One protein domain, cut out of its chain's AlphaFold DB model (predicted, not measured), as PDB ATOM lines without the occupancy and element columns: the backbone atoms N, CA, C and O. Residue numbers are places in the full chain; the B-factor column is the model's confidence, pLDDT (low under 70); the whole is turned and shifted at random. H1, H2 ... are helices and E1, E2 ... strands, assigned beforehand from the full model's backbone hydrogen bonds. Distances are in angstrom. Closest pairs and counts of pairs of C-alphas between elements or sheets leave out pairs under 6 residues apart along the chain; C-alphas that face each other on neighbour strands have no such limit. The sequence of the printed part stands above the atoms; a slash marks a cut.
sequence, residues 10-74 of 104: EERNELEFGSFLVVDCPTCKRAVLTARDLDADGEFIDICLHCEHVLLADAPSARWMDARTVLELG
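This is residues 10 to 74 of the 104 residues of an uncharacterized protein of Bradymonadaceae bacterium (UniProt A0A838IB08). A small, strongly twisted sheet of four strands makes the core, with the turn between E2 and E3 at one end of the long axis and the short helix H1 at the other. The second short helix, H2, only grazes the sheet, and a long loop, residues 49 to 62, leads from edge strand E3 to edge strand E4. The printed part has 65 residues, with two named helices and four named strands in the order H1, E1, E2, E3, E4, H2, a mixed class; the sheet's order is E3, E2, E1, E4, all antiparallel. It is only just compact, close to loose, with a radius of gyration of the C-alphas of 12.6 A, and only just elongated, with spans of 39 by 26 by 20 A.

Find C-alpha 10 at (229.654, 251.626, 173.863); from there H1 runs through residues 10 to 17, 11.4 A long. E1 follows as residues 20 to 25, 15.0 A. Look next at C-alpha 30, at (221.551, 227.788, 182.134), where E2 begins; it covers residues 30 to 38, 23.3 A, and bends by 56 degrees at residue 33. E3 is residues 44 to 48, 13.4 A, and E4 is residues 63 to 65. H2, residues 67 to 72, ends with C-alpha 72 at (227.430, 235.480, 173.374).

Begin with E1 and E2, a hairpin at 112 degrees, where N 32 and O 23 are 2.9 A apart. E2 and E3 are the next hairpin, at 151 degrees, with N 47 and O 35 at 2.8 A. These three strands form a meander, each the antiparallel neighbour of the one before. E4 pairs antiparallel with E1, N 20 and O 65 being 2.8 A apart, and completes a Greek key, a meander whose first strand also neighbours the fourth. The pairing is staggered: E2 pairs with E1 over residues 30 to 33 and with E3 over residues 34 to 38. H2 is on the sheet but only grazes it, with residues 67 to 70. H1 is not on the sheet; it only just touches H2, with 3 pairs of C-alphas within 8 A, the closest being those of Phe 17 and Ala 67 at 6.3 A. Their lines are about perpendicular, at 85 degrees. In H2 every O i to N i+4 pair is within hydrogen-bond range; in H1, 3 of 4 are.

Look from Glu 10 to Asp 41 for the two C-alphas farthest apart, 40.3 A. The printed part has no cut. The link from E3 to E4 is long, 14 residues, and the other links are tight. Residues 10 to 17 have pLDDT under 70; the mean of the printed part is 89.8.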
ATOM      1  N   GLU A  10     230.255 252.312 172.715       50.31
ATOM      2  CA  GLU A  10     229.654 251.626 173.863       50.31
ATOM      3  C   GLU A  10     228.371 252.343 174.324       50.31
ATOM      4  O   GLU A  10     227.320 251.713 174.408       50.31
ATOM      5  N   GLU A  11     228.399 253.674 174.473       49.72
ATOM      6  CA  GLU A  11     227.227 254.461 174.910       49.72
ATOM      7  C   GLU A  11     226.078 254.479 173.882       49.72
ATOM      8  O   GLU A  11     224.899 254.515 174.239       49.72
ATOM      9  N   ARG A  12     226.393 254.434 172.579       51.16
ATOM     10  CA  ARG A  12     225.370 254.344 171.519       51.16
ATOM     11  C   ARG A  12     224.655 252.993 171.501       51.16
ATOM     12  O   ARG A  12     223.477 252.945 171.163       51.16
ATOM     13  N   ASN A  13     225.350 251.919 171.866       50.72
ATOM     14  CA  ASN A  13     224.801 250.566 171.887       50.72
ATOM     15  C   ASN A  13     223.737 250.397 172.991       50.72
ATOM     16  O   ASN A  13     222.688 249.804 172.749       50.72
ATOM     17  N   GLU A  14     223.956 250.989 174.172       51.47
ATOM     18  CA  GLU A  14     222.982 250.963 175.278       51.47
ATOM     19  C   GLU A  14     221.699 251.757 174.974       51.47
ATOM     20  O   GLU A  14     220.613 251.382 175.419       51.47
ATOM     21  N   LEU A  15     221.801 252.842 174.196       53.16
ATOM     22  CA  LEU A  15     220.666 253.709 173.859       53.16
ATOM     23  C   LEU A  15     219.807 253.191 172.695       53.16
ATOM     24  O   LEU A  15     218.626 253.535 172.632       53.16
ATOM     25  N   GLU A  16     220.367 252.397 171.778       66.19
ATOM     26  CA  GLU A  16     219.667 251.970 170.556       66.19
ATOM     27  C   GLU A  16     218.946 250.619 170.709       66.19
ATOM     28  O   GLU A  16     217.832 250.467 170.210       66.19
ATOM     29  N   PHE A  17     219.520 249.666 171.455       68.31
ATOM     30  CA  PHE A  17     218.978 248.302 171.572       68.31
ATOM     31  C   PHE A  17     218.349 247.973 172.934       68.31
ATOM     32  O   PHE A  17     217.721 246.925 173.084       68.31
ATOM     33  N   GLY A  18     218.460 248.875 173.914       78.25
ATOM     34  CA  GLY A  18     217.996 248.638 175.280       78.25
ATOM     35  C   GLY A  18     218.762 247.515 175.992       78.25
ATOM     36  O   GLY A  18     219.725 246.949 175.475       78.25
ATOM     37  N   SER A  19     218.341 247.199 177.216       90.50
ATOM     38  CA  SER A  19     218.887 246.082 177.994       90.50
ATOM     39  C   SER A  19     217.903 244.918 178.033       90.50
ATOM     40  O   SER A  19     216.687 245.112 178.062       90.50
ATOM     41  N   PHE A  20     218.433 243.704 178.113       93.00
ATOM     42  CA  PHE A  20     217.670 242.464 178.162       93.00
ATOM     43  C   PHE A  20     217.847 241.786 179.517       93.00
ATOM     44  O   PHE A  20     218.966 241.671 180.020       93.00
ATOM     45  N   LEU A  21     216.753 241.317 180.113       96.12
ATOM     46  CA  LEU A  21     216.808 240.599 181.380       96.12
ATOM     47  C   LEU A  21     217.192 239.135 181.136       96.12
ATOM     48  O   LEU A  21     216.534 238.411 180.387       96.12
ATOM     49  N   VAL A  22     218.267 238.702 181.792       96.94
ATOM     50  CA  VAL A  22     218.767 237.326 181.778       96.94
ATOM     51  C   VAL A  22     218.710 236.755 183.190       96.94
ATOM     52  O   VAL A  22     219.124 237.405 184.149       96.94
ATOM     53  N   VAL A  23     218.218 235.522 183.320       97.81
ATOM     54  CA  VAL A  23     218.071 234.813 184.602       97.81
ATOM     55  C   VAL A  23     218.520 233.359 184.433       97.81
ATOM     56  O   VAL A  23     218.334 232.769 183.368       97.81
ATOM     57  N   ASP A  24     219.091 232.746 185.472       97.75
ATOM     58  CA  ASP A  24     219.377 231.309 185.460       97.75
ATOM     59  C   ASP A  24     218.082 230.509 185.618       97.75
ATOM     60  O   ASP A  24     217.438 230.509 186.669       97.75
ATOM     61  N   CYS A  25     217.694 229.784 184.569       97.38
ATOM     62  CA  CYS A  25     216.487 228.973 184.613       97.38
ATOM     63  C   CYS A  25     216.742 227.670 185.394       97.38
ATOM     64  O   CYS A  25     217.595 226.866 184.991       97.38
ATOM     65  N   PRO A  26     215.964 227.370 186.453       96.62
ATOM     66  CA  PRO A  26     216.138 226.146 187.230       96.62
ATOM     67  C   PRO A  26     215.772 224.883 186.439       96.62
ATOM     68  O   PRO A  26     216.235 223.802 186.804       96.62
ATOM     69  N   THR A  27     214.988 225.004 185.366       97.31
ATOM     70  CA  THR A  27     214.608 223.892 184.484       97.31
ATOM     71  C   THR A  27     215.681 223.633 183.428       97.31
ATOM     72  O   THR A  27     216.149 222.506 183.296       97.31
ATOM     73  N   CYS A  28     216.129 224.676 182.719       95.56
ATOM     74  CA  CYS A  28     217.146 224.548 181.669       95.56
ATOM     75  C   CYS A  28     218.582 224.432 182.202       95.56
ATOM     76  O   CYS A  28     219.469 224.054 181.441       95.56
ATOM     77  N   LYS A  29     218.821 224.778 183.476       96.19
ATOM     78  CA  LYS A  29     220.147 224.799 184.121       96.19
ATOM     79  C   LYS A  29     221.173 225.669 183.381       96.19
ATOM     80  O   LYS A  29     222.347 225.318 183.304       96.19
ATOM     81  N   ARG A  30     220.720 226.799 182.834       95.00
ATOM     82  CA  ARG A  30     221.551 227.788 182.134       95.00
ATOM     83  C   ARG A  30     220.955 229.190 182.250       95.00
ATOM     84  O   ARG A  30     219.752 229.310 182.498       95.00
ATOM     85  N   ALA A  31     221.779 230.202 182.001       96.12
ATOM     86  CA  ALA A  31     221.341 231.579 181.803       96.12
ATOM     87  C   ALA A  31     220.478 231.677 180.537       96.12
ATOM     88  O   ALA A  31     220.856 231.151 179.487       96.12
ATOM     89  N   VAL A  32     219.313 232.312 180.644       96.94
ATOM     90  CA  VAL A  32     218.351 232.467 179.545       96.94
ATOM     91  C   VAL A  32     217.778 233.877 179.521       96.94
ATOM     92  O   VAL A  32     217.655 234.506 180.572       96.94
ATOM     93  N   LEU A  33     217.376 234.342 178.340       96.62
ATOM     94  CA  LEU A  33     216.519 235.518 178.216       96.62
ATOM     95  C   LEU A  33     215.145 235.263 178.838       96.62
ATOM     96  O   LEU A  33     214.580 234.167 178.708       96.62
ATOM     97  N   THR A  34     214.601 236.299 179.472       96.31
ATOM     98  CA  THR A  34     213.201 236.320 179.892       96.31
ATOM     99  C   THR A  34     212.312 236.846 178.769       96.31
ATOM    100  O   THR A  34     212.691 237.732 178.002       96.31
ATOM    101  N   ALA A  35     211.109 236.290 178.670       95.00
ATOM    102  CA  ALA A  35     210.001 236.871 177.924       95.00
ATOM    103  C   ALA A  35     208.890 237.250 178.904       95.00
ATOM    104  O   ALA A  35     208.774 236.632 179.960       95.00
ATOM    105  N   ARG A  36     208.067 238.237 178.540       95.50
ATOM    106  CA  ARG A  36     206.821 238.514 179.264       95.50
ATOM    107  C   ARG A  36     205.666 237.767 178.636       95.50
ATOM    108  O   ARG A  36     205.488 237.831 177.421       95.50
ATOM    109  N   ASP A  37     204.865 237.158 179.490       96.25
ATOM    110  CA  ASP A  37     203.598 236.530 179.141       96.25
ATOM    111  C   ASP A  37     202.492 237.012 180.091       96.25
ATOM    112  O   ASP A  37     202.766 237.734 181.055       96.25
ATOM    113  N   LEU A  38     201.248 236.647 179.798       97.50
ATOM    114  CA  LEU A  38     200.102 236.848 180.676       97.50
ATOM    115  C   LEU A  38     199.732 235.524 181.339       97.50
ATOM    116  O   LEU A  38     199.602 234.499 180.669       97.50
ATOM    117  N   ASP A  39     199.530 235.544 182.651       95.62
ATOM    118  CA  ASP A  39     198.994 234.391 183.365       95.62
ATOM    119  C   ASP A  39     197.470 234.235 183.168       95.62
ATOM    120  O   ASP A  39     196.828 234.936 182.380       95.62
ATOM    121  N   ALA A  40     196.872 233.278 183.882       95.81
ATOM    122  CA  ALA A  40     195.442 232.987 183.783       95.81
ATOM    123  C   ALA A  40     194.539 234.134 184.276       95.81
ATOM    124  O   ALA A  40     193.380 234.209 183.859       95.81
ATOM    125  N   ASP A  41     195.057 235.003 185.143       97.25
ATOM    126  CA  ASP A  41     194.352 236.160 185.688       97.25
ATOM    127  C   ASP A  41     194.596 237.429 184.842       97.25
ATOM    128  O   ASP A  41     193.939 238.452 185.045       97.25
ATOM    129  N   GLY A  42     195.468 237.343 183.829       96.12
ATOM    130  CA  GLY A  42     195.833 238.447 182.945       96.12
ATOM    131  C   GLY A  42     196.940 239.336 183.509       96.12
ATOM    132  O   GLY A  42     197.108 240.462 183.036       96.12
ATOM    133  N   GLU A  43     197.685 238.853 184.501       97.12
ATOM    134  CA  GLU A  43     198.831 239.552 185.073       97.12
ATOM    135  C   GLU A  43     200.110 239.216 184.301       97.12
ATOM    136  O   GLU A  43     200.290 238.105 183.796       97.12
ATOM    137  N   PHE A  44     201.018 240.188 184.201       96.25
ATOM    138  CA  PHE A  44     202.301 239.966 183.541       96.25
ATOM    139  C   PHE A  44     203.209 239.086 184.395       96.25
ATOM    140  O   PHE A  44     203.499 239.406 185.548       96.25
ATOM    141  N   ILE A  45     203.740 238.037 183.776       97.00
ATOM    142  CA  ILE A  45     204.751 237.157 184.354       97.00
ATOM    143  C   ILE A  45     205.986 237.105 183.458       97.00
ATOM    144  O   ILE A  45     205.888 237.210 182.234       97.00
ATOM    145  N   ASP A  46     207.156 236.929 184.066       97.31
ATOM    146  CA  ASP A  46     208.387 236.640 183.338       97.31
ATOM    147  C   ASP A  46     208.548 235.124 183.195       97.31
ATOM    148  O   ASP A  46     208.426 234.371 184.162       97.31
ATOM    149  N   ILE A  47     208.838 234.663 181.983       97.62
ATOM    150  CA  ILE A  47     209.006 233.246 181.662       97.62
ATOM    151  C   ILE A  47     210.332 232.994 180.950       97.62
ATOM    152  O   ILE A  47     210.897 233.860 180.279       97.62
ATOM    153  N   CYS A  48     210.842 231.773 181.081       97.50
ATOM    154  CA  CYS A  48     211.990 231.304 180.320       97.50
ATOM    155  C   CYS A  48     211.633 231.202 178.836       97.50
ATOM    156  O   CYS A  48     210.768 230.404 178.474       97.50
ATOM    157  N   LEU A  49     212.381 231.895 177.971       95.94
ATOM    158  CA  LEU A  49     212.155 231.888 176.518       95.94
ATOM    159  C   LEU A  49     212.223 230.482 175.879       95.94
ATOM    160  O   LEU A  49     211.743 230.280 174.770       95.94
ATOM    161  N   HIS A  50     212.829 229.496 176.551       95.50
ATOM    162  CA  HIS A  50     212.998 228.141 176.009       95.50
ATOM    163  C   HIS A  50     212.019 227.093 176.531       95.50
ATOM    164  O   HIS A  50     211.795 226.098 175.849       95.50
ATOM    165  N   CYS A  51     211.532 227.237 177.762       97.00
ATOM    166  CA  CYS A  51     210.726 226.195 178.408       97.00
ATOM    167  C   CYS A  51     209.500 226.733 179.139       97.00
ATOM    168  O   CYS A  51     208.854 225.966 179.846       97.00
ATOM    169  N   GLU A  52     209.237 228.040 179.034       96.94
ATOM    170  CA  GLU A  52     208.065 228.723 179.597       96.94
ATOM    171  C   GLU A  52     207.964 228.642 181.131       96.94
ATOM    172  O   GLU A  52     207.000 229.099 181.733       96.94
ATOM    173  N   HIS A  53     208.989 228.103 181.803       97.12
ATOM    174  CA  HIS A  53     209.057 228.100 183.257       97.12
ATOM    175  C   HIS A  53     209.040 229.535 183.783       97.12
ATOM    176  O   HIS A  53     209.852 230.348 183.338       97.12
ATOM    177  N   VAL A  54     208.165 229.812 184.749       97.62
ATOM    178  CA  VAL A  54     208.063 231.122 185.400       97.62
ATOM    179  C   VAL A  54     209.382 231.463 186.084       97.62
ATOM    180  O   VAL A  54     209.930 230.669 186.850       97.62
ATOM    181  N   LEU A  55     209.905 232.643 185.786       97.12
ATOM    182  CA  LEU A  55     211.141 233.171 186.339       97.12
ATOM    183  C   LEU A  55     210.822 234.312 187.301       97.12
ATOM    184  O   LEU A  55     209.865 235.059 187.122       97.12
ATOM    185  N   LEU A  56     211.653 234.448 188.331       94.38
ATOM    186  CA  LEU A  56     211.581 235.574 189.252       94.38
ATOM    187  C   LEU A  56     212.532 236.661 188.752       94.38
ATOM    188  O   LEU A  56     213.746 236.449 188.708       94.38
ATOM    189  N   ALA A  57     211.990 237.816 188.368       89.19
ATOM    190  CA  ALA A  57     212.783 238.951 187.896       89.19
ATOM    191  C   ALA A  57     213.746 239.515 188.958       89.19
ATOM    192  O   ALA A  57     214.740 240.143 188.606       89.19
ATOM    193  N   ASP A  58     213.481 239.276 190.244       92.81
ATOM    194  CA  ASP A  58     214.324 239.658 191.382       92.81
ATOM    195  C   ASP A  58     215.203 238.504 191.904       92.81
ATOM    196  O   ASP A  58     215.811 238.610 192.973       92.81
ATOM    197  N   ALA A  59     215.294 237.394 191.161       94.12
ATOM    198  CA  ALA A  59     216.169 236.287 191.523       94.12
ATOM    199  C   ALA A  59     217.627 236.762 191.687       94.12
ATOM    200  O   ALA A  59     218.086 237.609 190.923       94.12
ATOM    201  N   PRO A  60     218.428 236.153 192.582       96.62
ATOM    202  CA  PRO A  60     219.844 236.512 192.737       96.62
ATOM    203  C   PRO A  60     220.689 236.373 191.459       96.62
ATOM    204  O   PRO A  60     221.743 236.990 191.349       96.62
ATOM    205  N   SER A  61     220.248 235.546 190.506       96.19
ATOM    206  CA  SER A  61     220.877 235.366 189.191       96.19
ATOM    207  C   SER A  61     220.433 236.394 188.145       96.19
ATOM    208  O   SER A  61     220.949 236.377 187.030       96.19
ATOM    209  N   ALA A  62     219.432 237.223 188.451       96.56
ATOM    210  CA  ALA A  62     218.857 238.169 187.510       96.56
ATOM    211  C   ALA A  62     219.844 239.297 187.203       96.56
ATOM    212  O   ALA A  62     220.374 239.957 188.101       96.56
ATOM    213  N   ARG A  63     220.092 239.516 185.913       96.12
ATOM    214  CA  ARG A  63     221.011 240.539 185.415       96.12
ATOM    215  C   ARG A  63     220.489 241.134 184.117       96.12
ATOM    216  O   ARG A  63     220.042 240.408 183.233       96.12
ATOM    217  N   TRP A  64     220.574 242.452 184.003       94.62
ATOM    218  CA  TRP A  64     220.356 243.147 182.741       94.62
ATOM    219  C   TRP A  64     221.647 243.096 181.930       94.62
ATOM    220  O   TRP A  64     222.719 243.384 182.460       94.62
ATOM    221  N   MET A  65     221.543 242.673 180.677       93.31
ATOM    222  CA  MET A  65     222.664 242.536 179.750       93.31
ATOM    223  C   MET A  65     222.388 243.380 178.507       93.31
ATOM    224  O   MET A  65     221.235 243.523 178.097       93.31
ATOM    225  N   ASP A  66     223.428 243.955 177.918       91.44
ATOM    226  CA  ASP A  66     223.324 244.640 176.632       91.44
ATOM    227  C   ASP A  66     223.164 243.638 175.474       91.44
ATOM    228  O   ASP A  66     223.352 242.426 175.631       91.44
ATOM    229  N   ALA A  67     222.832 244.153 174.290       89.81
ATOM    230  CA  ALA A  67     222.570 243.330 173.117       89.81
ATOM    231  C   ALA A  67     223.763 242.457 172.690       89.81
ATOM    232  O   ALA A  67     223.553 241.314 172.289       89.81
ATOM    233  N   ARG A  68     225.008 242.947 172.804       87.44
ATOM    234  CA  ARG A  68     226.203 242.185 172.398       87.44
ATOM    235  C   ARG A  68     226.456 241.029 173.346       87.44
ATOM    236  O   ARG A  68     226.681 239.911 172.898       87.44
ATOM    237  N   THR A  69     226.334 241.270 174.645       89.56
ATOM    238  CA  THR A  69     226.504 240.211 175.645       89.56
ATOM    239  C   THR A  69     225.444 239.109 175.497       89.56
ATOM    240  O   THR A  69     225.692 237.937 175.776       89.56
ATOM    241  N   VAL A  70     224.251 239.454 175.008       90.94
ATOM    242  CA  VAL A  70     223.187 238.488 174.702       90.94
ATOM    243  C   VAL A  70     223.502 237.644 173.455       90.94
ATOM    244  O   VAL A  70     223.124 236.470 173.426       90.94
ATOM    245  N   LEU A  71     224.248 238.171 172.473       89.94
ATOM    246  CA  LEU A  71     224.747 237.381 171.334       89.94
ATOM    247  C   LEU A  71     225.684 236.254 171.796       89.94
ATOM    248  O   LEU A  71     225.578 235.129 171.313       89.94
ATOM    249  N   GLU A  72     226.530 236.502 172.803       89.06
ATOM    250  CA  GLU A  72     227.430 235.480 173.374       89.06
ATOM    251  C   GLU A  72     226.675 234.299 174.013       89.06
ATOM    252  O   GLU A  72     227.208 233.193 174.129       89.06
ATOM    253  N   LEU A  73     225.412 234.506 174.405       87.50
ATOM    254  CA  LEU A  73     224.521 233.454 174.903       87.50
ATOM    255  C   LEU A  73     223.856 232.644 173.771       87.50
ATOM    256  O   LEU A  73     223.114 231.697 174.047       87.50
ATOM    257  N   GLY A  74     224.132 232.985 172.510       90.25
ATOM    258  CA  GLY A  74     223.601 232.328 171.315       90.25
ATOM    259  C   GLY A  74     222.248 232.867 170.850       90.25
ATOM    260  O   GLY A  74     221.552 232.189 170.092       90.25
TER     261      GLY A  74